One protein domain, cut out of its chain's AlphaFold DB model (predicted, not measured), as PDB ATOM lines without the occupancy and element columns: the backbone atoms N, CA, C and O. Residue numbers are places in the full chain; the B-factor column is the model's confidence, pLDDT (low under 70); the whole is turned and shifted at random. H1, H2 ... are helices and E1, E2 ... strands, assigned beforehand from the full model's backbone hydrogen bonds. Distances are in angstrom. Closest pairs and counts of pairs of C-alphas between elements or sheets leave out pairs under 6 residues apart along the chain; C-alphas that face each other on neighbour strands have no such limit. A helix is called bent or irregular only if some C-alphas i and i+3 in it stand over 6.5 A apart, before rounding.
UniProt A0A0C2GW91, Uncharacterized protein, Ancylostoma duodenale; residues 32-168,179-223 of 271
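What this domain is: This is residues 32 to 168 and 179 to 223 of the 271 residues of an uncharacterized protein of Ancylostoma duodenale (UniProt A0A0C2GW91). One long sheet, its strands E1 to E8 running lengthwise side by side, bends partway along; at the bent end H1 folds back over the hollow side of the sheet, close to it only with residues 149 to 155. At the opposite end sits a loop-built head, residues 179 to 203, next to the short H2. The printed part has 182 residues, with two named helices and eight named strands in the order E1 E2 E3 E4 E5 E6 E7 H1 H2 E8; the class is mixed, and the strand neighbours are antiparallel but for the parallel E7 and E8. The whole is only just loose, close to extended, with a radius of gyration of the C-alphas of 23.5 A, and a rod spanning 76 by 33 by 27 A.

How they stand to each other: Begin with E1, residues 34 to 46, E2, residues 62 to 74, and E3, residues 78 to 85: they are a meander, each the antiparallel neighbour of the one before. Look for N 34 and O 74 at 2.9 A between E1 and E2, and N 71 and O 82 at 2.8 A between E2 and E3. E3 runs on at 38 degrees into E4, residues 88 to 92, which also pairs with E2, N 64 and O 89 being 2.8 A apart. E4 and E5, residues 102 to 106, form a hairpin, with N 90 and O 104 at 2.8 A. E5 runs on at 31 degrees into E6, residues 109 to 118, which pairs with E3 through N 81 and O 113 at 2.8 A. E7, residues 129 to 146, has E6 and E5 on one side, with N 112 and O 136 at 2.8 A and N 105 and O 143 at 2.7 A. On its other side is E8, residues 209 to 223, with N 137 and O 213 at 2.8 A. H1, residues 149 to 167, is on the sheet at a height of 13.8 A; its closest C-alphas to E4 are those of Gln 151 and Phe 92, 6.6 A apart. In H1 every O i to N i+4 pair is within hydrogen-bond range; H2, residues 204 to 207, is too short for one. The closest C-alphas of H2 and E7 are those of Glu 204 and Val 129, 6.4 A apart.

Where its parts are: Find C-alpha 34 at (-32.634, -27.463, -57.128); from there E1 runs 33.4 A, bending by 72 degrees at residue 42. E2, 34.8 A long, bends by 60 degrees at residue 66. E7, 49.0 A long, bends by 52 degrees at residue 143. H1 starts at C-alpha 149 (-31.278, 4.173, -20.905) and is 27.0 A long. E8, 42.5 A, ends at C-alpha 223 (-24.930, 5.989, -24.651).

The domain as a whole: The C-alphas farthest apart are those of Ser 97 and Pro 197, 77.5 A. Residues 169 to 178 are not printed, and C-alphas 168 and 179 are 25.3 A apart. The E1 to E2 link is long; residues 50 to 59 and 97 to 98 are under pLDDT 70.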
ATOM      1  N   MET A  32     -31.285 -34.725 -57.855       73.75
ATOM      2  CA  MET A  32     -31.697 -33.519 -57.129       73.75
ATOM      3  C   MET A  32     -30.701 -32.396 -57.398       73.75
ATOM      4  O   MET A  32     -29.640 -32.318 -56.778       73.75
ATOM      5  N   GLU A  33     -31.069 -31.530 -58.336       88.06
ATOM      6  CA  GLU A  33     -30.436 -30.237 -58.554       88.06
ATOM      7  C   GLU A  33     -31.528 -29.172 -58.512       88.06
ATOM      8  O   GLU A  33     -32.309 -29.005 -59.445       88.06
ATOM      9  N   VAL A  34     -31.631 -28.496 -57.372       93.44
ATOM     10  CA  VAL A  34     -32.634 -27.463 -57.128       93.44
ATOM     11  C   VAL A  34     -31.916 -26.223 -56.634       93.44
ATOM     12  O   VAL A  34     -31.125 -26.282 -55.691       93.44
ATOM     13  N   THR A  35     -32.203 -25.092 -57.269       96.31
ATOM     14  CA  THR A  35     -31.750 -23.783 -56.805       96.31
ATOM     15  C   THR A  35     -32.970 -22.949 -56.448       96.31
ATOM     16  O   THR A  35     -33.855 -22.757 -57.276       96.31
ATOM     17  N   PHE A  36     -33.017 -22.481 -55.209       97.38
ATOM     18  CA  PHE A  36     -34.001 -21.532 -54.711       97.38
ATOM     19  C   PHE A  36     -33.294 -20.203 -54.464       97.38
ATOM     20  O   PHE A  36     -32.313 -20.169 -53.726       97.38
ATOM     21  N   ASP A  37     -33.779 -19.135 -55.088       97.75
ATOM     22  CA  ASP A  37     -33.297 -17.766 -54.899       97.75
ATOM     23  C   ASP A  37     -34.505 -16.885 -54.571       97.75
ATOM     24  O   ASP A  37     -35.483 -16.850 -55.322       97.75
ATOM     25  N   MET A  38     -34.452 -16.213 -53.426       97.69
ATOM     26  CA  MET A  38     -35.466 -15.273 -52.975       97.69
ATOM     27  C   MET A  38     -34.787 -14.004 -52.490       97.69
ATOM     28  O   MET A  38     -33.889 -14.049 -51.652       97.69
ATOM     29  N   ARG A  39     -35.279 -12.863 -52.966       97.19
ATOM     30  CA  ARG A  39     -34.820 -11.546 -52.538       97.19
ATOM     31  C   ARG A  39     -36.005 -10.677 -52.183       97.19
ATOM     32  O   ARG A  39     -36.973 -10.606 -52.939       97.19
ATOM     33  N   VAL A  40     -35.918 -10.032 -51.033       96.69
ATOM     34  CA  VAL A  40     -36.931  -9.109 -50.531       96.69
ATOM     35  C   VAL A  40     -36.251  -7.770 -50.317       96.69
ATOM     36  O   VAL A  40     -35.231  -7.705 -49.638       96.69
ATOM     37  N   PHE A  41     -36.815  -6.722 -50.908       96.38
ATOM     38  CA  PHE A  41     -36.251  -5.375 -50.885       96.38
ATOM     39  C   PHE A  41     -37.106  -4.420 -50.053       96.38
ATOM     40  O   PHE A  41     -38.303  -4.657 -49.885       96.38
ATOM     41  N   ASN A  42     -36.502  -3.315 -49.608       94.56
ATOM     42  CA  ASN A  42     -37.172  -2.200 -48.927       94.56
ATOM     43  C   ASN A  42     -38.002  -2.653 -47.718       94.56
ATOM     44  O   ASN A  42     -39.200  -2.374 -47.607       94.56
ATOM     45  N   ILE A  43     -37.367  -3.395 -46.815       94.62
ATOM     46  CA  ILE A  43     -38.043  -3.981 -45.664       94.62
ATOM     47  C   ILE A  43     -38.082  -2.958 -44.539       94.62
ATOM     48  O   ILE A  43     -37.057  -2.435 -44.099       94.62
ATOM     49  N   ARG A  44     -39.292  -2.734 -44.035       94.31
ATOM     50  CA  ARG A  44     -39.560  -1.979 -42.819       94.31
ATOM     51  C   ARG A  44     -40.185  -2.921 -41.800       94.31
ATOM     52  O   ARG A  44     -41.268  -3.449 -42.038       94.31
ATOM     53  N   ALA A  45     -39.511  -3.118 -40.676       90.75
ATOM     54  CA  ALA A  45     -39.967  -3.964 -39.586       90.75
ATOM     55  C   ALA A  45     -40.178  -3.133 -38.318       90.75
ATOM     56  O   ALA A  45     -39.391  -2.244 -37.997       90.75
ATOM     57  N   HIS A  46     -41.250  -3.432 -37.594       88.88
ATOM     58  CA  HIS A  46     -41.521  -2.860 -36.281       88.88
ATOM     59  C   HIS A  46     -41.048  -3.848 -35.213       88.88
ATOM     60  O   HIS A  46     -41.455  -5.011 -35.223       88.88
ATOM     61  N   CYS A  47     -40.174  -3.402 -34.315       84.56
ATOM     62  CA  CYS A  47     -39.641  -4.212 -33.227       84.56
ATOM     63  C   CYS A  47     -40.673  -4.299 -32.099       84.56
ATOM     64  O   CYS A  47     -40.695  -3.461 -31.197       84.56
ATOM     65  N   LEU A  48     -41.557  -5.292 -32.177       79.75
ATOM     66  CA  LEU A  48     -42.618  -5.483 -31.192       79.75
ATOM     67  C   LEU A  48     -42.015  -5.803 -29.820       79.75
ATOM     68  O   LEU A  48     -41.261  -6.764 -29.670       79.75
ATOM     69  N   THR A  49     -42.372  -5.002 -28.821       73.38
ATOM     70  CA  THR A  49     -42.033  -5.223 -27.415       73.38
ATOM     71  C   THR A  49     -43.312  -5.465 -26.628       73.38
ATOM     72  O   THR A  49     -44.318  -4.794 -26.858       73.38
ATOM     73  N   TYR A  50     -43.285  -6.420 -25.699       67.81
ATOM     74  CA  TYR A  50     -44.366  -6.579 -24.731       67.81
ATOM     75  C   TYR A  50     -44.208  -5.551 -23.620       67.81
ATOM     76  O   TYR A  50     -43.185  -5.528 -22.933       67.81
ATOM     77  N   THR A  51     -45.244  -4.754 -23.404       61.31
ATOM     78  CA  THR A  51     -45.279  -3.811 -22.292       61.31
ATOM     79  C   THR A  51     -46.642  -3.830 -21.622       61.31
ATOM     80  O   THR A  51     -47.675  -4.068 -22.252       61.31
ATOM     81  N   LEU A  52     -46.635  -3.638 -20.303       56.44
ATOM     82  CA  LEU A  52     -47.849  -3.496 -19.510       56.44
ATOM     83  C   LEU A  52     -48.500  -2.180 -19.915       56.44
ATOM     84  O   LEU A  52     -47.917  -1.133 -19.667       56.44
ATOM     85  N   CYS A  53     -49.674  -2.275 -20.542       44.72
ATOM     86  CA  CYS A  53     -50.527  -1.166 -20.965       44.72
ATOM     87  C   CYS A  53     -50.443   0.013 -19.979       44.72
ATOM     88  O   CYS A  53     -51.075  -0.006 -18.920       44.72
ATOM     89  N   SER A  54     -49.614   1.000 -20.313       54.62
ATOM     90  CA  SER A  54     -49.551   2.291 -19.643       54.62
ATOM     91  C   SER A  54     -50.113   3.333 -20.609       54.62
ATOM     92  O   SER A  54     -50.025   3.162 -21.824       54.62
ATOM     93  N   ASP A  55     -50.739   4.389 -20.087       52.84
ATOM     94  CA  ASP A  55     -51.368   5.443 -20.902       52.84
ATOM     95  C   ASP A  55     -50.352   6.275 -21.724       52.84
ATOM     96  O   ASP A  55     -50.738   7.104 -22.553       52.84
ATOM     97  N   GLU A  56     -49.049   6.061 -21.521       57.59
ATOM     98  CA  GLU A  56     -47.971   6.699 -22.275       57.59
ATOM     99  C   GLU A  56     -47.823   6.023 -23.651       57.59
ATOM    100  O   GLU A  56     -47.751   4.800 -23.768       57.59
ATOM    101  N   ARG A  57     -47.771   6.815 -24.731       54.06
ATOM    102  CA  ARG A  57     -47.508   6.292 -26.081       54.06
ATOM    103  C   ARG A  57     -46.102   5.709 -26.136       54.06
ATOM    104  O   ARG A  57     -45.127   6.441 -26.283       54.06
ATOM    105  N   GLU A  58     -46.001   4.395 -26.057       60.09
ATOM    106  CA  GLU A  58     -44.714   3.726 -26.145       60.09
ATOM    107  C   GLU A  58     -44.227   3.631 -27.590       60.09
ATOM    108  O   GLU A  58     -44.949   3.266 -28.522       60.09
ATOM    109  N   LEU A  59     -42.966   4.007 -27.765       69.75
ATOM    110  CA  LEU A  59     -42.327   4.159 -29.057       69.75
ATOM    111  C   LEU A  59     -41.688   2.833 -29.459       69.75
ATOM    112  O   LEU A  59     -40.726   2.372 -28.846       69.75
ATOM    113  N   CYS A  60     -42.247   2.208 -30.492       78.69
ATOM    114  CA  CYS A  60     -41.742   0.960 -31.052       78.69
ATOM    115  C   CYS A  60     -40.546   1.245 -31.975       78.69
ATOM    116  O   CYS A  60     -40.714   1.995 -32.945       78.69
ATOM    117  N   PRO A  61     -39.361   0.647 -31.736       86.50
ATOM    118  CA  PRO A  61     -38.226   0.832 -32.626       86.50
ATOM    119  C   PRO A  61     -38.553   0.348 -34.039       86.50
ATOM    120  O   PRO A  61     -39.190  -0.693 -34.227       86.50
ATOM    121  N   VAL A  62     -38.108   1.097 -35.046       90.81
ATOM    122  CA  VAL A  62     -38.355   0.759 -36.453       90.81
ATOM    123  C   VAL A  62     -37.045   0.382 -37.117       90.81
ATOM    124  O   VAL A  62     -36.118   1.189 -37.164       90.81
ATOM    125  N   LEU A  63     -36.987  -0.835 -37.647       92.31
ATOM    126  CA  LEU A  63     -35.852  -1.375 -38.377       92.31
ATOM    127  C   LEU A  63     -36.081  -1.248 -39.883       92.31
ATOM    128  O   LEU A  63     -37.128  -1.634 -40.404       92.31
ATOM    129  N   TYR A  64     -35.075  -0.737 -40.580       95.12
ATOM    130  CA  TYR A  64     -35.027  -0.636 -42.032       95.12
ATOM    131  C   TYR A  64     -33.861  -1.458 -42.562       95.12
ATOM    132  O   TYR A  64     -32.760  -1.396 -42.014       95.12
ATOM    133  N   THR A  65     -34.099  -2.213 -43.630       95.06
ATOM    134  CA  THR A  65     -33.046  -2.887 -44.391       95.06
ATOM    135  C   THR A  65     -33.383  -2.891 -45.875       95.06
ATOM    136  O   THR A  65     -34.543  -3.029 -46.269       95.06
ATOM    137  N   GLU A  66     -32.358  -2.715 -46.701       91.62
ATOM    138  CA  GLU A  66     -32.509  -2.579 -48.151       91.62
ATOM    139  C   GLU A  66     -32.800  -3.918 -48.834       91.62
ATOM    140  O   GLU A  66     -33.623  -3.973 -49.744       91.62
ATOM    141  N   GLU A  67     -32.150  -5.001 -48.395       94.75
ATOM    142  CA  GLU A  67     -32.232  -6.313 -49.043       94.75
ATOM    143  C   GLU A  67     -32.043  -7.449 -48.029       94.75
ATOM    144  O   GLU A  67     -31.083  -7.465 -47.254       94.75
ATOM    145  N   ILE A  68     -32.928  -8.444 -48.096       96.94
ATOM    146  CA  ILE A  68     -32.692  -9.790 -47.570       96.94
ATOM    147  C   ILE A  68     -32.667 -10.750 -48.752       96.94
ATOM    148  O   ILE A  68     -33.651 -10.866 -49.483       96.94
ATOM    149  N   ALA A  69     -31.555 -11.459 -48.916       97.12
ATOM    150  CA  ALA A  69     -31.344 -12.440 -49.968       97.12
ATOM    151  C   ALA A  69     -31.150 -13.835 -49.366       97.12
ATOM    152  O   ALA A  69     -30.361 -14.024 -48.440       97.12
ATOM    153  N   VAL A  70     -31.848 -14.823 -49.915       98.12
ATOM    154  CA  VAL A  70     -31.761 -16.235 -49.541       98.12
ATOM    155  C   VAL A  70     -31.485 -17.037 -50.802       98.12
ATOM    156  O   VAL A  70     -32.306 -17.070 -51.710       98.12
ATOM    157  N   LEU A  71     -30.346 -17.719 -50.831       98.00
ATOM    158  CA  LEU A  71     -29.954 -18.621 -51.902       98.00
ATOM    159  C   LEU A  71     -29.710 -20.015 -51.324       98.00
ATOM    160  O   LEU A  71     -28.862 -20.203 -50.454       98.00
ATOM    161  N   ILE A  72     -30.431 -21.006 -51.832       97.88
ATOM    162  CA  ILE A  72     -30.239 -22.414 -51.497       97.88
ATOM    163  C   ILE A  72     -29.944 -23.154 -52.791       97.88
ATOM    164  O   ILE A  72     -30.804 -23.275 -53.657       97.88
ATOM    165  N   LYS A  73     -28.731 -23.686 -52.914       96.88
ATOM    166  CA  LYS A  73     -28.336 -24.574 -54.005       96.88
ATOM    167  C   LYS A  73     -28.207 -25.987 -53.457       96.88
ATOM    168  O   LYS A  73     -27.208 -26.323 -52.822       96.88
ATOM    169  N   LYS A  74     -29.220 -26.815 -53.696       94.69
ATOM    170  CA  LYS A  74     -29.234 -28.234 -53.343       94.69
ATOM    171  C   LYS A  74     -28.792 -29.052 -54.550       94.69
ATOM    172  O   LYS A  74     -29.519 -29.141 -55.530       94.69
ATOM    173  N   GLY A  75     -27.607 -29.644 -54.460       91.38
ATOM    174  CA  GLY A  75     -27.115 -30.639 -55.407       91.38
ATOM    175  C   GLY A  75     -27.094 -32.043 -54.804       91.38
ATOM    176  O   GLY A  75     -27.519 -32.271 -53.664       91.38
ATOM    177  N   PHE A  76     -26.532 -32.981 -55.564       88.19
ATOM    178  CA  PHE A  76     -26.359 -34.370 -55.139       88.19
ATOM    179  C   PHE A  76     -25.325 -34.517 -54.011       88.19
ATOM    180  O   PHE A  76     -25.640 -35.059 -52.956       88.19
ATOM    181  N   SER A  77     -24.114 -33.988 -54.206       90.50
ATOM    182  CA  SER A  77     -22.993 -34.125 -53.263       90.50
ATOM    183  C   SER A  77     -22.944 -33.044 -52.186       90.50
ATOM    184  O   SER A  77     -22.277 -33.216 -51.171       90.50
ATOM    185  N   GLN A  78     -23.639 -31.923 -52.379       94.81
ATOM    186  CA  GLN A  78     -23.619 -30.819 -51.423       94.81
ATOM    187  C   GLN A  78     -24.876 -29.951 -51.474       94.81
ATOM    188  O   GLN A  78     -25.527 -29.834 -52.513       94.81
ATOM    189  N   THR A  79     -25.173 -29.299 -50.352       96.31
ATOM    190  CA  THR A  79     -26.134 -28.196 -50.260       96.31
ATOM    191  C   THR A  79     -25.395 -26.963 -49.788       96.31
ATOM    192  O   THR A  79     -24.759 -26.993 -48.737       96.31
ATOM    193  N   LEU A  80     -25.518 -25.875 -50.535       97.44
ATOM    194  CA  LEU A  80     -25.034 -24.564 -50.131       97.44
ATOM    195  C   LEU A  80     -26.237 -23.698 -49.776       97.44
ATOM    196  O   LEU A  80     -27.178 -23.592 -50.559       97.44
ATOM    197  N   ILE A  81     -26.200 -23.100 -48.593       98.06
ATOM    198  CA  ILE A  81     -27.197 -22.153 -48.108       98.06
ATOM    199  C   ILE A  81     -26.471 -20.845 -47.857       98.06
ATOM    200  O   ILE A  81     -25.484 -20.812 -47.128       98.06
ATOM    201  N   GLN A  82     -26.962 -19.765 -48.438       97.69
ATOM    202  CA  GLN A  82     -26.463 -18.432 -48.178       97.69
ATOM    203  C   GLN A  82     -27.645 -17.527 -47.882       97.69
ATOM    204  O   GLN A  82     -28.550 -17.389 -48.698       97.69
ATOM    205  N   VAL A  83     -27.631 -16.917 -46.705       97.94
ATOM    206  CA  VAL A  83     -28.592 -15.882 -46.330       97.94
ATOM    207  C   VAL A  83     -27.802 -14.616 -46.071       97.94
ATOM    208  O   VAL A  83     -26.827 -14.636 -45.328       97.94
ATOM    209  N   GLY A  84     -28.181 -13.528 -46.721       97.00
ATOM    210  CA  GLY A  84     -27.578 -12.219 -46.544       97.00
ATOM    211  C   GLY A  84     -28.649 -11.217 -46.166       97.00
ATOM    212  O   GLY A  84     -29.686 -11.144 -46.816       97.00
ATOM    213  N   VAL A  85     -28.384 -10.445 -45.129       96.38
ATOM    214  CA  VAL A  85     -29.111  -9.234 -44.781       96.38
ATOM    215  C   VAL A  85     -28.156  -8.081 -45.056       96.38
ATOM    216  O   VAL A  85     -27.012  -8.093 -44.583       96.38
ATOM    217  N   GLY A  86     -28.602  -7.126 -45.867       94.50
ATOM    218  CA  GLY A  86     -27.856  -5.910 -46.164       94.50
ATOM    219  C   GLY A  86     -27.665  -5.032 -44.928       94.50
ATOM    220  O   GLY A  86     -27.949  -5.432 -43.798       94.50
ATOM    221  N   ALA A  87     -27.193  -3.806 -45.140       94.56
ATOM    222  CA  ALA A  87     -27.099  -2.844 -44.051       94.56
ATOM    223  C   ALA A  87     -28.485  -2.622 -43.418       94.56
ATOM    224  O   ALA A  87     -29.486  -2.469 -44.124       94.56
ATOM    225  N   CYS A  88     -28.535  -2.620 -42.088       94.44
ATOM    226  CA  CYS A  88     -29.750  -2.379 -41.319       94.44
ATOM    227  C   CYS A  88     -29.576  -1.161 -40.425       94.44
ATOM    228  O   CYS A  88     -28.521  -0.976 -39.814       94.44
ATOM    229  N   VAL A  89     -30.642  -0.381 -40.276       94.81
ATOM    230  CA  VAL A  89     -30.708   0.714 -39.310       94.81
ATOM    231  C   VAL A  89     -31.982   0.579 -38.491       94.81
ATOM    232  O   VAL A  89     -33.073   0.512 -39.048       94.81
ATOM    233  N   ALA A  90     -31.846   0.536 -37.171       93.00
ATOM    234  CA  ALA A  90     -32.949   0.617 -36.231       93.00
ATOM    235  C   ALA A  90     -32.990   2.017 -35.615       93.00
ATOM    236  O   ALA A  90     -31.988   2.490 -35.081       93.00
ATOM    237  N   TYR A  91     -34.148   2.665 -35.685       91.75
ATOM    238  CA  TYR A  91     -34.394   3.976 -35.093       91.75
ATOM    239  C   TYR A  91     -35.206   3.841 -33.813       91.75
ATOM    240  O   TYR A  91     -36.192   3.103 -33.770       91.75
ATOM    241  N   PHE A  92     -34.802   4.595 -32.799       88.12
ATOM    242  CA  PHE A  92     -35.451   4.689 -31.502       88.12
ATOM    243  C   PHE A  92     -35.926   6.124 -31.319       88.12
ATOM    244  O   PHE A  92     -35.119   7.051 -31.235       88.12
ATOM    245  N   GLU A  93     -37.238   6.311 -31.279       82.25
ATOM    246  CA  GLU A  93     -37.823   7.633 -31.076       82.25
ATOM    247  C   GLU A  93     -37.684   8.048 -29.599       82.25
ATOM    248  O   GLU A  93     -37.745   7.219 -28.683       82.25
ATOM    249  N   ARG A  94     -37.435   9.337 -29.360       76.50
ATOM    250  CA  ARG A  94     -37.327   9.908 -28.011       76.50
ATOM    251  C   ARG A  94     -38.661   9.894 -27.261       76.50
ATOM    252  O   ARG A  94     -39.682  10.334 -27.779       76.50
ATOM    253  N   VAL A  95     -38.628   9.484 -25.993       70.69
ATOM    254  CA  VAL A  95     -39.820   9.440 -25.123       70.69
ATOM    255  C   VAL A  95     -40.185  10.830 -24.581       70.69
ATOM    256  O   VAL A  95     -41.355  11.138 -24.381       70.69
ATOM    257  N   SER A  96     -39.197  11.702 -24.369       70.69
ATOM    258  CA  SER A  96     -39.390  13.059 -23.844       70.69
ATOM    259  C   SER A  96     -38.571  14.089 -24.622       70.69
ATOM    260  O   SER A  96     -37.590  13.761 -25.286       70.69
ATOM    261  N   SER A  97     -38.928  15.373 -24.506       68.25
ATOM    262  CA  SER A  97     -38.196  16.479 -25.150       68.25
ATOM    263  C   SER A  97     -36.767  16.675 -24.630       68.25
ATOM    264  O   SER A  97     -35.985  17.372 -25.268       68.25
ATOM    265  N   THR A  98     -36.449  16.097 -23.468       68.50
ATOM    266  CA  THR A  98     -35.123  16.105 -22.830       68.50
ATOM    267  C   THR A  98     -34.210  14.985 -23.332       68.50
ATOM    268  O   THR A  98     -33.002  15.041 -23.139       68.50
ATOM    269  N   GLN A  99     -34.767  13.964 -23.991       72.25
ATOM    270  CA  GLN A  99     -34.006  12.838 -24.530       72.25
ATOM    271  C   GLN A  99     -33.714  13.040 -26.018       72.25
ATOM    272  O   GLN A  99     -34.514  13.622 -26.759       72.25
ATOM    273  N   SER A 100     -32.561  12.544 -26.461       78.69
ATOM    274  CA  SER A 100     -32.218  12.473 -27.878       78.69
ATOM    275  C   SER A 100     -32.756  11.191 -28.512       78.69
ATOM    276  O   SER A 100     -32.960  10.165 -27.853       78.69
ATOM    277  N   ASP A 101     -32.995  11.257 -29.819       85.69
ATOM    278  CA  ASP A 101     -33.310  10.070 -30.606       85.69
ATOM    279  C   ASP A 101     -32.107   9.121 -30.616       85.69
ATOM    280  O   ASP A 101     -30.947   9.548 -30.607       85.69
ATOM    281  N   GLY A 102     -32.396   7.825 -30.625       89.75
ATOM    282  CA  GLY A 102     -31.393   6.776 -30.707       89.75
ATOM    283  C   GLY A 102     -31.377   6.124 -32.081       89.75
ATOM    284  O   GLY A 102     -32.391   6.063 -32.780       89.75
ATOM    285  N   TYR A 103     -30.233   5.579 -32.466       93.00
ATOM    286  CA  TYR A 103     -30.133   4.721 -33.635       93.00
ATOM    287  C   TYR A 103     -29.089   3.625 -33.431       93.00
ATOM    288  O   TYR A 103     -28.073   3.813 -32.758       93.00
ATOM    289  N   LEU A 104     -29.336   2.479 -34.055       94.25
ATOM    290  CA  LEU A 104     -28.426   1.347 -34.129       94.25
ATOM    291  C   LEU A 104     -28.253   0.966 -35.598       94.25
ATOM    292  O   LEU A 104     -29.226   0.829 -36.329       94.25
ATOM    293  N   THR A 105     -27.019   0.787 -36.033       95.50
ATOM    294  CA  THR A 105     -26.645   0.389 -37.386       95.50
ATOM    295  C   THR A 105     -25.957  -0.964 -37.360       95.50
ATOM    296  O   THR A 105     -25.098  -1.216 -36.516       95.50
ATOM    297  N   LEU A 106     -26.268  -1.797 -38.338       95.94
ATOM    298  CA  LEU A 106     -25.565  -3.032 -38.640       95.94
ATOM    299  C   LEU A 106     -25.111  -2.946 -40.094       95.94
ATOM    300  O   LEU A 106     -25.936  -2.763 -40.983       95.94
ATOM    301  N   SER A 107     -23.812  -3.074 -40.347       95.50
ATOM    302  CA  SER A 107     -23.280  -3.000 -41.722       95.50
ATOM    303  C   SER A 107     -23.732  -4.164 -42.614       95.50
ATOM    304  O   SER A 107     -23.894  -3.988 -43.820       95.50
ATOM    305  N   GLY A 108     -23.982  -5.334 -42.029       95.31
ATOM    306  CA  GLY A 108     -24.586  -6.477 -42.704       95.31
ATOM    307  C   GLY A 108     -24.541  -7.739 -41.851       95.31
ATOM    308  O   GLY A 108     -23.777  -7.833 -40.889       95.31
ATOM    309  N   LEU A 109     -25.356  -8.722 -42.216       96.38
ATOM    310  CA  LEU A 109     -25.347 -10.051 -41.608       96.38
ATOM    311  C   LEU A 109     -25.358 -11.108 -42.705       96.38
ATOM    312  O   LEU A 109     -26.156 -11.048 -43.633       96.38
ATOM    313  N   GLN A 110     -24.466 -12.084 -42.615       97.19
ATOM    314  CA  GLN A 110     -24.400 -13.195 -43.554       97.19
ATOM    315  C   GLN A 110     -24.382 -14.514 -42.801       97.19
ATOM    316  O   GLN A 110     -23.612 -14.713 -41.868       97.19
ATOM    317  N   PHE A 111     -25.198 -15.445 -43.258       97.88
ATOM    318  CA  PHE A 111     -25.177 -16.835 -42.859       97.88
ATOM    319  C   PHE A 111     -24.762 -17.677 -44.060       97.88
ATOM    320  O   PHE A 111     -25.269 -17.501 -45.171       97.88
ATOM    321  N   ARG A 112     -23.843 -18.612 -43.831       97.56
ATOM    322  CA  ARG A 112     -23.388 -19.593 -44.812       97.56
ATOM    323  C   ARG A 112     -23.500 -20.982 -44.202       97.56
ATOM    324  O   ARG A 112     -22.893 -21.263 -43.174       97.56
ATOM    325  N   GLY A 113     -24.278 -21.837 -44.845       98.00
ATOM    326  CA  GLY A 113     -24.422 -23.247 -44.519       98.00
ATOM    327  C   GLY A 113     -23.872 -24.108 -45.648       98.00
ATOM    328  O   GLY A 113     -24.137 -23.846 -46.821       98.00
ATOM    329  N   HIS A 114     -23.127 -25.152 -45.305       97.81
ATOM    330  CA  HIS A 114     -22.628 -26.141 -46.253       97.81
ATOM    331  C   HIS A 114     -22.881 -27.541 -45.706       97.81
ATOM    332  O   HIS A 114     -22.227 -27.971 -44.757       97.81
ATOM    333  N   ALA A 115     -23.837 -28.244 -46.311       96.56
ATOM    334  CA  ALA A 115     -24.026 -29.674 -46.100       96.56
ATOM    335  C   ALA A 115     -23.249 -30.448 -47.161       96.56
ATOM    336  O   ALA A 115     -23.319 -30.110 -48.346       96.56
ATOM    337  N   MET A 116     -22.551 -31.498 -46.747       95.25
ATOM    338  CA  MET A 116     -21.820 -32.404 -47.626       95.25
ATOM    339  C   MET A 116     -22.397 -33.810 -47.507       95.25
ATOM    340  O   MET A 116     -22.645 -34.293 -46.399       95.25
ATOM    341  N   PHE A 117     -22.592 -34.464 -48.648       93.25
ATOM    342  CA  PHE A 117     -23.216 -35.776 -48.734       93.25
ATOM    343  C   PHE A 117     -22.305 -36.794 -49.406       93.25
ATOM    344  O   PHE A 117     -21.604 -36.475 -50.368       93.25
ATOM    345  N   SER A 118     -22.366 -38.032 -48.924       91.12
ATOM    346  CA  SER A 118     -21.712 -39.186 -49.525       91.12
ATOM    347  C   SER A 118     -22.756 -40.205 -49.958       91.12
ATOM    348  O   SER A 118     -23.771 -40.426 -49.295       91.12
ATOM    349  N   SER A 119     -22.500 -40.818 -51.105       89.19
ATOM    350  CA  SER A 119     -23.278 -41.929 -51.647       89.19
ATOM    351  C   SER A 119     -22.612 -43.285 -51.426       89.19
ATOM    352  O   SER A 119     -23.174 -44.289 -51.856       89.19
ATOM    353  N   GLU A 120     -21.422 -43.318 -50.823       87.75
ATOM    354  CA  GLU A 120     -20.683 -44.554 -50.560       87.75
ATOM    355  C   GLU A 120     -21.484 -45.470 -49.629       87.75
ATOM    356  O   GLU A 120     -22.094 -45.008 -48.666       87.75
ATOM    357  N   ASP A 121     -21.534 -46.761 -49.965       85.50
ATOM    358  CA  ASP A 121     -22.257 -47.807 -49.227       85.50
ATOM    359  C   ASP A 121     -23.750 -47.522 -48.957       85.50
ATOM    360  O   ASP A 121     -24.375 -48.135 -48.087       85.50
ATOM    361  N   CYS A 122     -24.353 -46.620 -49.740       86.00
ATOM    362  CA  CYS A 122     -25.768 -46.279 -49.650       86.00
ATOM    363  C   CYS A 122     -26.572 -46.971 -50.766       86.00
ATOM    364  O   CYS A 122     -26.235 -46.805 -51.942       86.00
ATOM    365  N   PRO A 123     -27.685 -47.658 -50.453       85.44
ATOM    366  CA  PRO A 123     -28.611 -48.172 -51.464       85.44
ATOM    367  C   PRO A 123     -29.160 -47.065 -52.385       85.44
ATOM    368  O   PRO A 123     -29.401 -45.941 -51.941       85.44
ATOM    369  N   TRP A 124     -29.406 -47.371 -53.663       83.94
ATOM    370  CA  TRP A 124     -29.859 -46.383 -54.662       83.94
ATOM    371  C   TRP A 124     -31.232 -45.760 -54.360       83.94
ATOM    372  O   TRP A 124     -31.474 -44.604 -54.701       83.94
ATOM    373  N   ASP A 125     -32.112 -46.502 -53.689       84.25
ATOM    374  CA  ASP A 125     -33.439 -46.081 -53.222       84.25
ATOM    375  C   ASP A 125     -33.425 -45.388 -51.846       84.25
ATOM    376  O   ASP A 125     -34.471 -44.976 -51.348       84.25
ATOM    377  N   MET A 126     -32.248 -45.222 -51.238       84.25
ATOM    378  CA  MET A 126     -32.034 -44.430 -50.025       84.25
ATOM    379  C   MET A 126     -31.558 -43.014 -50.381       84.25
ATOM    380  O   MET A 126     -30.955 -42.802 -51.435       84.25
ATOM    381  N   ALA A 127     -31.766 -42.038 -49.495       82.88
ATOM    382  CA  ALA A 127     -31.076 -40.749 -49.574       82.88
ATOM    383  C   ALA A 127     -29.558 -40.899 -49.333       82.88
ATOM    384  O   ALA A 127     -29.103 -41.861 -48.718       82.88
ATOM    385  N   VAL A 128     -28.772 -39.942 -49.831       88.31
ATOM    386  CA  VAL A 128     -27.334 -39.840 -49.524       88.31
ATOM    387  C   VAL A 128     -27.116 -39.479 -48.055       88.31
ATOM    388  O   VAL A 128     -27.887 -38.703 -47.492       88.31
ATOM    389  N   VAL A 129     -26.049 -40.009 -47.462       90.50
ATOM    390  CA  VAL A 129     -25.678 -39.758 -46.064       90.50
ATOM    391  C   VAL A 129     -25.024 -38.390 -45.953       90.50
ATOM    392  O   VAL A 129     -24.045 -38.108 -46.647       90.50
ATOM    393  N   GLU A 130     -25.525 -37.531 -45.071       92.62
ATOM    394  CA  GLU A 130     -24.879 -36.249 -44.775       92.62
ATOM    395  C   GLU A 130     -23.735 -36.457 -43.777       92.62
ATOM    396  O   GLU A 130     -23.947 -36.639 -42.579       92.62
ATOM    397  N   TYR A 131     -22.494 -36.413 -44.257       92.38
ATOM    398  CA  TYR A 131     -21.326 -36.646 -43.405       92.38
ATOM    399  C   TYR A 131     -20.755 -35.360 -42.802       92.38
ATOM    400  O   TYR A 131     -19.912 -35.428 -41.906       92.38
ATOM    401  N   GLY A 132     -21.183 -34.183 -43.265       94.50
ATOM    402  CA  GLY A 132     -20.645 -32.923 -42.770       94.50
ATOM    403  C   GLY A 132     -21.604 -31.748 -42.881       94.50
ATOM    404  O   GLY A 132     -22.303 -31.596 -43.880       94.50
ATOM    405  N   TRP A 133     -21.584 -30.902 -41.852       95.88
ATOM    406  CA  TRP A 133     -22.360 -29.674 -41.746       95.88
ATOM    407  C   TRP A 133     -21.485 -28.532 -41.228       95.88
ATOM    408  O   TRP A 133     -21.040 -28.539 -40.075       95.88
ATOM    409  N   LEU A 134     -21.232 -27.548 -42.088       96.50
ATOM    410  CA  LEU A 134     -20.483 -26.341 -41.750       96.50
ATOM    411  C   LEU A 134     -21.434 -25.153 -41.706       96.50
ATOM    412  O   LEU A 134     -22.202 -24.925 -42.639       96.50
ATOM    413  N   MET A 135     -21.347 -24.380 -40.634       96.88
ATOM    414  CA  MET A 135     -22.115 -23.167 -40.420       96.88
ATOM    415  C   MET A 135     -21.166 -22.004 -40.158       96.88
ATOM    416  O   MET A 135     -20.250 -22.100 -39.342       96.88
ATOM    417  N   GLU A 136     -21.391 -20.886 -40.828       97.19
ATOM    418  CA  GLU A 136     -20.659 -19.647 -40.612       97.19
ATOM    419  C   GLU A 136     -21.637 -18.476 -40.536       97.19
ATOM    420  O   GLU A 136     -22.434 -18.258 -41.445       97.19
ATOM    421  N   ILE A 137     -21.572 -17.737 -39.433       97.50
ATOM    422  CA  ILE A 137     -22.341 -16.524 -39.182       97.50
ATOM    423  C   ILE A 137     -21.349 -15.366 -39.152       97.50
ATOM    424  O   ILE A 137     -20.452 -15.326 -38.310       97.50
ATOM    425  N   LEU A 138     -21.501 -14.436 -40.083       97.12
ATOM    426  CA  LEU A 138     -20.719 -13.214 -40.183       97.12
ATOM    427  C   LEU A 138     -21.638 -12.047 -39.836       97.12
ATOM    428  O   LEU A 138     -22.632 -11.802 -40.516       97.12
ATOM    429  N   ILE A 139     -21.307 -11.344 -38.769       96.94
ATOM    430  CA  ILE A 139     -21.961 -10.122 -38.333       96.94
ATOM    431  C   ILE A 139     -20.956  -9.009 -38.597       96.94
ATOM    432  O   ILE A 139     -19.826  -9.060 -38.109       96.94
ATOM    433  N   GLY A 140     -21.348  -8.027 -39.401       96.00
ATOM    434  CA  GLY A 140     -20.513  -6.864 -39.654       96.00
ATOM    435  C   GLY A 140     -20.357  -5.982 -38.410       96.00
ATOM    436  O   GLY A 140     -20.715  -6.357 -37.292       96.00
ATOM    437  N   GLU A 141     -19.829  -4.778 -38.597       95.69
ATOM    438  CA  GLU A 141     -19.760  -3.783 -37.530       95.69
ATOM    439  C   GLU A 141     -21.168  -3.403 -37.048       95.69
ATOM    440  O   GLU A 141     -22.042  -3.055 -37.854       95.69
ATOM    441  N   VAL A 142     -21.365  -3.486 -35.730       95.69
ATOM    442  CA  VAL A 142     -22.557  -3.016 -35.021       95.69
ATOM    443  C   VAL A 142     -22.214  -1.680 -34.383       95.69
ATOM    444  O   VAL A 142     -21.414  -1.613 -33.452       95.69
ATOM    445  N   GLY A 143     -22.815  -0.613 -34.889       95.06
ATOM    446  CA  GLY A 143     -22.593   0.757 -34.441       95.06
ATOM    447  C   GLY A 143     -23.874   1.373 -33.896       95.06
ATOM    448  O   GLY A 143     -24.957   0.948 -34.273       95.06
ATOM    449  N   GLY A 144     -23.800   2.388 -33.046       93.44
ATOM    450  CA  GLY A 144     -25.002   3.139 -32.688       93.44
ATOM    451  C   GLY A 144     -24.802   4.141 -31.571       93.44
ATOM    452  O   GLY A 144     -23.832   4.072 -30.817       93.44
ATOM    453  N   CYS A 145     -25.754   5.060 -31.465       92.12
ATOM    454  CA  CYS A 145     -25.862   5.989 -30.354       92.12
ATOM    455  C   CYS A 145     -27.277   5.905 -29.790       92.12
ATOM    456  O   CYS A 145     -28.241   6.137 -30.513       92.12
ATOM    457  N   LEU A 146     -27.395   5.587 -28.508       90.31
ATOM    458  CA  LEU A 146     -28.653   5.590 -27.773       90.31
ATOM    459  C   LEU A 146     -28.700   6.851 -26.911       90.31
ATOM    460  O   LEU A 146     -27.722   7.191 -26.244       90.31
ATOM    461  N   GLY A 147     -29.822   7.562 -26.975       85.44
ATOM    462  CA  GLY A 147     -30.033   8.853 -26.322       85.44
ATOM    463  C   GLY A 147     -30.592   8.764 -24.903       85.44
ATOM    464  O   GLY A 147     -30.678   9.767 -24.196       85.44
ATOM    465  N   SER A 148     -31.004   7.568 -24.473       84.88
ATOM    466  CA  SER A 148     -31.474   7.332 -23.111       84.88
ATOM    467  C   SER A 148     -31.385   5.855 -22.705       84.88
ATOM    468  O   SER A 148     -31.463   4.962 -23.556       84.88
ATOM    469  N   PRO A 149     -31.273   5.551 -21.397       84.44
ATOM    470  CA  PRO A 149     -31.278   4.173 -20.905       84.44
ATOM    471  C   PRO A 149     -32.567   3.401 -21.218       84.44
ATOM    472  O   PRO A 149     -32.527   2.179 -21.363       84.44
ATOM    473  N   SER A 150     -33.711   4.080 -21.363       82.62
ATOM    474  CA  SER A 150     -34.979   3.427 -21.721       82.62
ATOM    475  C   SER A 150     -34.930   2.779 -23.107       82.62
ATOM    476  O   SER A 150     -35.533   1.726 -23.305       82.62
ATOM    477  N   GLN A 151     -34.155   3.332 -24.045       85.69
ATOM    478  CA  GLN A 151     -33.951   2.731 -25.366       85.69
ATOM    479  C   GLN A 151     -33.151   1.420 -25.280       85.69
ATOM    480  O   GLN A 151     -33.452   0.473 -26.005       85.69
ATOM    481  N   ILE A 152     -32.190   1.320 -24.350       85.50
ATOM    482  CA  ILE A 152     -31.462   0.066 -24.075       85.50
ATOM    483  C   ILE A 152     -32.425  -0.994 -23.539       85.50
ATOM    484  O   ILE A 152     -32.385  -2.141 -23.978       85.50
ATOM    485  N   ILE A 153     -33.306  -0.610 -22.612       85.69
ATOM    486  CA  ILE A 153     -34.308  -1.518 -22.041       85.69
ATOM    487  C   ILE A 153     -35.271  -1.999 -23.132       85.69
ATOM    488  O   ILE A 153     -35.526  -3.195 -23.232       85.69
ATOM    489  N   SER A 154     -35.750  -1.098 -23.994       84.88
ATOM    490  CA  SER A 154     -36.603  -1.450 -25.137       84.88
ATOM    491  C   SER A 154     -35.914  -2.446 -26.078       84.88
ATOM    492  O   SER A 154     -36.493  -3.481 -26.410       84.88
ATOM    493  N   LEU A 155     -34.646  -2.200 -26.432       86.38
ATOM    494  CA  LEU A 155     -33.852  -3.127 -27.240       86.38
ATOM    495  C   LEU A 155     -33.677  -4.488 -26.547       86.38
ATOM    496  O   LEU A 155     -33.830  -5.522 -27.193       86.38
ATOM    497  N   SER A 156     -33.394  -4.499 -25.243       88.12
ATOM    498  CA  SER A 156     -33.260  -5.731 -24.459       88.12
ATOM    499  C   SER A 156     -34.560  -6.534 -24.442       88.12
ATOM    500  O   SER A 156     -34.528  -7.738 -24.672       88.12
ATOM    501  N   ASN A 157     -35.702  -5.878 -24.226       87.94
ATOM    502  CA  ASN A 157     -37.014  -6.525 -24.221       87.94
ATOM    503  C   ASN A 157     -37.370  -7.091 -25.599       87.94
ATOM    504  O   ASN A 157     -37.919  -8.189 -25.695       87.94
ATOM    505  N   PHE A 158     -37.044  -6.362 -26.669       87.62
ATOM    506  CA  PHE A 158     -37.216  -6.851 -28.034       87.62
ATOM    507  C   PHE A 158     -36.364  -8.098 -28.289       87.62
ATOM    508  O   PHE A 158     -36.883  -9.092 -28.791       87.62
ATOM    509  N   LEU A 159     -35.078  -8.070 -27.924       89.56
ATOM    510  CA  LEU A 159     -34.173  -9.207 -28.109       89.56
ATOM    511  C   LEU A 159     -34.613 -10.427 -27.301       89.56
ATOM    512  O   LEU A 159     -34.568 -11.537 -27.823       89.56
ATOM    513  N   ASP A 160     -35.063 -10.225 -26.065       89.00
ATOM    514  CA  ASP A 160     -35.575 -11.301 -25.215       89.00
ATOM    515  C   ASP A 160     -36.859 -11.908 -25.798       89.00
ATOM    516  O   ASP A 160     -36.970 -13.122 -25.952       89.00
ATOM    517  N   THR A 161     -37.790 -11.064 -26.256       86.75
ATOM    518  CA  THR A 161     -39.012 -11.513 -26.942       86.75
ATOM    519  C   THR A 161     -38.683 -12.282 -28.222       86.75
ATOM    520  O   THR A 161     -39.254 -13.342 -28.477       86.75
ATOM    521  N   LEU A 162     -37.746 -11.775 -29.025       87.06
ATOM    522  CA  LEU A 162     -37.290 -12.434 -30.246       87.06
ATOM    523  C   LEU A 162     -36.653 -13.792 -29.933       87.06
ATOM    524  O   LEU A 162     -36.949 -14.774 -30.609       87.06
ATOM    525  N   LEU A 163     -35.810 -13.863 -28.903       88.00
ATOM    526  CA  LEU A 163     -35.178 -15.102 -28.465       88.00
ATOM    527  C   LEU A 163     -36.222 -16.120 -27.999       88.00
ATOM    528  O   LEU A 163     -36.153 -17.286 -28.382       88.00
ATOM    529  N   LEU A 164     -37.213 -15.672 -27.227       86.25
ATOM    530  CA  LEU A 164     -38.320 -16.507 -26.780       86.25
ATOM    531  C   LEU A 164     -39.119 -17.046 -27.968       86.25
ATOM    532  O   LEU A 164     -39.384 -18.241 -28.003       86.25
ATOM    533  N   LEU A 165     -39.440 -16.214 -28.965       84.81
ATOM    534  CA  LEU A 165     -40.128 -16.647 -30.188       84.81
ATOM    535  C   LEU A 165     -39.306 -17.660 -30.997       84.81
ATOM    536  O   LEU A 165     -39.868 -18.595 -31.557       84.81
ATOM    537  N   VAL A 166     -37.982 -17.498 -31.051       83.88
ATOM    538  CA  VAL A 166     -37.087 -18.428 -31.760       83.88
ATOM    539  C   VAL A 166     -36.965 -19.773 -31.035       83.88
ATOM    540  O   VAL A 166     -36.813 -20.802 -31.688       83.88
ATOM    541  N   ILE A 167     -37.016 -19.779 -29.700       85.81
ATOM    542  CA  ILE A 167     -36.858 -20.986 -28.868       85.81
ATOM    543  C   ILE A 167     -38.207 -21.653 -28.544       85.81
ATOM    544  O   ILE A 167     -38.224 -22.803 -28.104       85.81
ATOM    545  N   ALA A 168     -39.329 -20.957 -28.747       83.31
ATOM    546  CA  ALA A 168     -40.663 -21.414 -28.375       83.31
ATOM    547  C   ALA A 168     -40.950 -22.818 -28.922       83.31
ATOM    548  O   ALA A 168     -41.157 -23.023 -30.116       83.31
ATOM    549  N   PHE A 179     -36.816 -42.496 -39.555       71.06
ATOM    550  CA  PHE A 179     -36.407 -43.849 -39.212       71.06
ATOM    551  C   PHE A 179     -34.982 -43.834 -38.646       71.06
ATOM    552  O   PHE A 179     -34.069 -43.261 -39.244       71.06
ATOM    553  N   LYS A 180     -34.783 -44.484 -37.496       75.62
ATOM    554  CA  LYS A 180     -33.487 -44.575 -36.807       75.62
ATOM    555  C   LYS A 180     -32.598 -45.650 -37.442       75.62
ATOM    556  O   LYS A 180     -32.263 -46.648 -36.809       75.62
ATOM    557  N   PHE A 181     -32.259 -45.469 -38.714       87.06
ATOM    558  CA  PHE A 181     -31.344 -46.358 -39.422       87.06
ATOM    559  C   PHE A 181     -29.881 -45.962 -39.202       87.06
ATOM    560  O   PHE A 181     -29.558 -44.805 -38.921       87.06
ATOM    561  N   CYS A 182     -28.981 -46.933 -39.351       88.69
ATOM    562  CA  CYS A 182     -27.558 -46.661 -39.499       88.69
ATOM    563  C   CYS A 182     -27.279 -45.950 -40.836       88.69
ATOM    564  O   CYS A 182     -28.152 -45.873 -41.705       88.69
ATOM    565  N   GLN A 183     -26.044 -45.488 -41.041       88.69
ATOM    566  CA  GLN A 183     -25.626 -44.840 -42.296       88.69
ATOM    567  C   GLN A 183     -25.872 -45.687 -43.569       88.69
ATOM    568  O   GLN A 183     -25.968 -45.140 -44.656       88.69
ATOM    569  N   HIS A 184     -26.044 -47.009 -43.447       87.81
ATOM    570  CA  HIS A 184     -26.328 -47.916 -44.572       87.81
ATOM    571  C   HIS A 184     -27.834 -48.170 -44.802       87.81
ATOM    572  O   HIS A 184     -28.201 -49.059 -45.570       87.81
ATOM    573  N   GLY A 185     -28.723 -47.478 -44.077       85.31
ATOM    574  CA  GLY A 185     -30.177 -47.652 -44.208       85.31
ATOM    575  C   GLY A 185     -30.718 -48.941 -43.583       85.31
ATOM    576  O   GLY A 185     -31.801 -49.402 -43.943       85.31
ATOM    577  N   GLN A 186     -29.969 -49.561 -42.671       87.62
ATOM    578  CA  GLN A 186     -30.361 -50.783 -41.960       87.62
ATOM    579  C   GLN A 186     -30.547 -50.496 -40.467       87.62
ATOM    580  O   GLN A 186     -30.100 -49.468 -39.959       87.62
ATOM    581  N   THR A 187     -31.191 -51.400 -39.739       87.44
ATOM    582  CA  THR A 187     -31.224 -51.359 -38.273       87.44
ATOM    583  C   THR A 187     -29.796 -51.504 -37.712       87.44
ATOM    584  O   THR A 187     -29.076 -52.407 -38.148       87.44
ATOM    585  N   PRO A 188     -29.352 -50.635 -36.778       87.12
ATOM    586  CA  PRO A 188     -27.980 -50.619 -36.252       87.12
ATOM    587  C   PRO A 188     -27.426 -51.979 -35.812       87.12
ATOM    588  O   PRO A 188     -26.280 -52.304 -36.128       87.12
ATOM    589  N   ASP A 189     -28.237 -52.792 -35.134       86.56
ATOM    590  CA  ASP A 189     -27.812 -54.077 -34.566       86.56
ATOM    591  C   ASP A 189     -27.598 -55.165 -35.630       86.56
ATOM    592  O   ASP A 189     -26.721 -56.018 -35.503       86.56
ATOM    593  N   THR A 190     -28.369 -55.121 -36.717       85.75
ATOM    594  CA  THR A 190     -28.384 -56.158 -37.763       85.75
ATOM    595  C   THR A 190     -27.774 -55.676 -39.078       85.75
ATOM    596  O   THR A 190     -28.019 -56.269 -40.127       85.75
ATOM    597  N   CYS A 191     -27.011 -54.583 -39.045       86.94
ATOM    598  CA  CYS A 191     -26.417 -54.002 -40.240       86.94
ATOM    599  C   CYS A 191     -25.356 -54.929 -40.857       86.94
ATOM    600  O   CYS A 191     -24.320 -55.180 -40.250       86.94
ATOM    601  N   SER A 192     -25.555 -55.344 -42.109       85.19
ATOM    602  CA  SER A 192     -24.665 -56.281 -42.814       85.19
ATOM    603  C   SER A 192     -23.249 -55.762 -43.092       85.19
ATOM    604  O   SER A 192     -22.384 -56.545 -43.467       85.19
ATOM    605  N   VAL A 193     -23.026 -54.450 -42.979       85.12
ATOM    606  CA  VAL A 193     -21.758 -53.791 -43.338       85.12
ATOM    607  C   VAL A 193     -20.958 -53.417 -42.093       85.12
ATOM    608  O   VAL A 193     -19.763 -53.682 -42.013       85.12
ATOM    609  N   GLY A 194     -21.616 -52.783 -41.119       82.06
ATOM    610  CA  GLY A 194     -20.936 -52.139 -39.998       82.06
ATOM    611  C   GLY A 194     -21.235 -52.717 -38.618       82.06
ATOM    612  O   GLY A 194     -20.599 -52.266 -37.667       82.06
ATOM    613  N   SER A 195     -22.188 -53.650 -38.466       85.69
ATOM    614  CA  SER A 195     -22.434 -54.255 -37.152       85.69
ATOM    615  C   SER A 195     -21.421 -55.364 -36.859       85.69
ATOM    616  O   SER A 195     -21.007 -56.125 -37.735       85.69
ATOM    617  N   GLN A 196     -20.981 -55.430 -35.607       86.50
ATOM    618  CA  GLN A 196     -20.111 -56.479 -35.078       86.50
ATOM    619  C   GLN A 196     -20.728 -57.022 -33.779       86.50
ATOM    620  O   GLN A 196     -21.521 -56.321 -33.145       86.50
ATOM    621  N   PRO A 197     -20.374 -58.242 -33.332       83.81
ATOM    622  CA  PRO A 197     -20.849 -58.765 -32.053       83.81
ATOM    623  C   PRO A 197     -20.557 -57.785 -30.905       83.81
ATOM    624  O   PRO A 197     -19.401 -57.497 -30.604       83.81
ATOM    625  N   GLY A 198     -21.609 -57.242 -30.287       82.88
ATOM    626  CA  GLY A 198     -21.504 -56.258 -29.201       82.88
ATOM    627  C   GLY A 198     -21.221 -54.810 -29.629       82.88
ATOM    628  O   GLY A 198     -21.095 -53.950 -28.760       82.88
ATOM    629  N   ARG A 199     -21.146 -54.511 -30.934       87.81
ATOM    630  CA  ARG A 199     -20.975 -53.148 -31.457       87.81
ATOM    631  C   ARG A 199     -21.964 -52.878 -32.604       87.81
ATOM    632  O   ARG A 199     -21.713 -53.324 -33.727       87.81
ATOM    633  N   PRO A 200     -23.062 -52.144 -32.353       89.25
ATOM    634  CA  PRO A 200     -24.002 -51.772 -33.406       89.25
ATOM    635  C   PRO A 200     -23.371 -50.787 -34.398       89.25
ATOM    636  O   PRO A 200     -22.421 -50.069 -34.079       89.25
ATOM    637  N   CYS A 201     -23.912 -50.756 -35.613       91.06
ATOM    638  CA  CYS A 201     -23.504 -49.808 -36.641       91.06
ATOM    639  C   CYS A 201     -23.976 -48.387 -36.293       91.06
ATOM    640  O   CYS A 201     -25.111 -48.188 -35.865       91.06
ATOM    641  N   GLU A 202     -23.115 -47.393 -36.498       89.81
ATOM    642  CA  GLU A 202     -23.403 -46.011 -36.116       89.81
ATOM    643  C   GLU A 202     -24.380 -45.316 -37.082       89.81
ATOM    644  O   GLU A 202     -24.479 -45.635 -38.273       89.81
ATOM    645  N   THR A 203     -25.118 -44.343 -36.551       88.62
ATOM    646  CA  THR A 203     -26.018 -43.486 -37.331       88.62
ATOM    647  C   THR A 203     -25.253 -42.340 -37.989       88.62
ATOM    648  O   THR A 203     -24.203 -41.914 -37.501       88.62
ATOM    649  N   GLU A 204     -25.821 -41.790 -39.066       87.38
ATOM    650  CA  GLU A 204     -25.301 -40.581 -39.723       87.38
ATOM    651  C   GLU A 204     -25.047 -39.456 -38.707       87.38
ATOM    652  O   GLU A 204     -23.990 -38.830 -38.706       87.38
ATOM    653  N   GLU A 205     -25.995 -39.215 -37.799       85.38
ATOM    654  CA  GLU A 205     -25.932 -38.085 -36.870       85.38
ATOM    655  C   GLU A 205     -24.742 -38.140 -35.908       85.38
ATOM    656  O   GLU A 205     -24.245 -37.078 -35.524       85.38
ATOM    657  N   ARG A 206     -24.284 -39.348 -35.539       85.56
ATOM    658  CA  ARG A 206     -23.134 -39.557 -34.644       85.56
ATOM    659  C   ARG A 206     -21.794 -39.423 -35.356       85.56
ATOM    660  O   ARG A 206     -20.817 -39.041 -34.721       85.56
ATOM    661  N   LEU A 207     -21.747 -39.742 -36.648       86.38
ATOM    662  CA  LEU A 207     -20.531 -39.665 -37.464       86.38
ATOM    663  C   LEU A 207     -20.369 -38.309 -38.164       86.38
ATOM    664  O   LEU A 207     -19.276 -37.981 -38.624       86.38
ATOM    665  N   LYS A 208     -21.441 -37.511 -38.226       90.44
ATOM    666  CA  LYS A 208     -21.477 -36.208 -38.891       90.44
ATOM    667  C   LYS A 208     -20.452 -35.235 -38.306       90.44
ATOM    668  O   LYS A 208     -20.515 -34.865 -37.130       90.44
ATOM    669  N   TYR A 209     -19.561 -34.744 -39.160       92.25
ATOM    670  CA  TYR A 209     -18.694 -33.615 -38.848       92.25
ATOM    671  C   TYR A 209     -19.519 -32.330 -38.729       92.25
ATOM    672  O   TYR A 209     -20.344 -32.032 -39.591       92.25
ATOM    673  N   ARG A 210     -19.311 -31.560 -37.662       92.94
ATOM    674  CA  ARG A 210     -20.022 -30.311 -37.384       92.94
ATOM    675  C   ARG A 210     -19.026 -29.222 -37.032       92.94
ATOM    676  O   ARG A 210     -18.240 -29.370 -36.095       92.94
ATOM    677  N   GLN A 211     -19.116 -28.112 -37.752       94.31
ATOM    678  CA  GLN A 211     -18.373 -26.899 -37.450       94.31
ATOM    679  C   GLN A 211     -19.314 -25.699 -37.477       94.31
ATOM    680  O   GLN A 211     -20.075 -25.526 -38.423       94.31
ATOM    681  N   MET A 212     -19.226 -24.846 -36.465       94.94
ATOM    682  CA  MET A 212     -19.889 -23.551 -36.421       94.94
ATOM    683  C   MET A 212     -18.839 -22.465 -36.213       94.94
ATOM    684  O   MET A 212     -17.987 -22.579 -35.335       94.94
ATOM    685  N   ARG A 213     -18.891 -21.402 -37.008       95.75
ATOM    686  CA  ARG A 213     -18.045 -20.217 -36.864       95.75
ATOM    687  C   ARG A 213     -18.934 -18.992 -36.728       95.75
ATOM    688  O   ARG A 213     -19.883 -18.839 -37.487       95.75
ATOM    689  N   LEU A 214     -18.622 -18.135 -35.774       96.69
ATOM    690  CA  LEU A 214     -19.262 -16.844 -35.581       96.69
ATOM    691  C   LEU A 214     -18.176 -15.772 -35.598       96.69
ATOM    692  O   LEU A 214     -17.185 -15.856 -34.871       96.69
ATOM    693  N   ALA A 215     -18.360 -14.769 -36.441       96.38
ATOM    694  CA  ALA A 215     -17.471 -13.633 -36.573       96.38
ATOM    695  C   ALA A 215     -18.284 -12.354 -36.400       96.38
ATOM    696  O   ALA A 215     -19.268 -12.170 -37.104       96.38
ATOM    697  N   VAL A 216     -17.873 -11.486 -35.477       96.62
ATOM    698  CA  VAL A 216     -18.401 -10.123 -35.340       96.62
ATOM    699  C   VAL A 216     -17.273  -9.167 -35.682       96.62
ATOM    700  O   VAL A 216     -16.214  -9.264 -35.067       96.62
ATOM    701  N   ASP A 217     -17.430  -8.305 -36.680       95.12
ATOM    702  CA  ASP A 217     -16.333  -7.441 -37.142       95.12
ATOM    703  C   ASP A 217     -16.004  -6.306 -36.169       95.12
ATOM    704  O   ASP A 217     -14.856  -5.876 -36.104       95.12
ATOM    705  N   GLY A 218     -16.960  -5.884 -35.350       94.25
ATOM    706  CA  GLY A 218     -16.723  -4.934 -34.271       94.25
ATOM    707  C   GLY A 218     -18.026  -4.463 -33.646       94.25
ATOM    708  O   GLY A 218     -19.095  -4.582 -34.248       94.25
ATOM    709  N   VAL A 219     -17.941  -3.935 -32.429       95.19
ATOM    710  CA  VAL A 219     -19.083  -3.312 -31.751       95.19
ATOM    711  C   VAL A 219     -18.671  -1.932 -31.268       95.19
ATOM    712  O   VAL A 219     -17.697  -1.810 -30.533       95.19
ATOM    713  N   ARG A 220     -19.411  -0.895 -31.658       94.88
ATOM    714  CA  ARG A 220     -19.209   0.490 -31.231       94.88
ATOM    715  C   ARG A 220     -20.535   1.104 -30.805       94.88
ATOM    716  O   ARG A 220     -21.288   1.621 -31.623       94.88
ATOM    717  N   LEU A 221     -20.802   1.080 -29.509       93.50
ATOM    718  CA  LEU A 221     -22.039   1.606 -28.941       93.50
ATOM    719  C   LEU A 221     -21.739   2.831 -28.091       93.50
ATOM    720  O   LEU A 221     -20.835   2.803 -27.260       93.50
ATOM    721  N   ALA A 222     -22.506   3.894 -28.285       91.81
ATOM    722  CA  ALA A 222     -22.494   5.069 -27.433       91.81
ATOM    723  C   ALA A 222     -23.842   5.208 -26.720       91.81
ATOM    724  O   ALA A 222     -24.895   5.067 -27.331       91.81
ATOM    725  N   LEU A 223     -23.802   5.501 -25.429       90.38
ATOM    726  CA  LEU A 223     -24.930   5.989 -24.651       90.38
ATOM    727  C   LEU A 223     -24.644   7.455 -24.342       90.38
ATOM    728  O   LEU A 223     -23.645   7.747 -23.687       90.38
TER     729      LEU A 223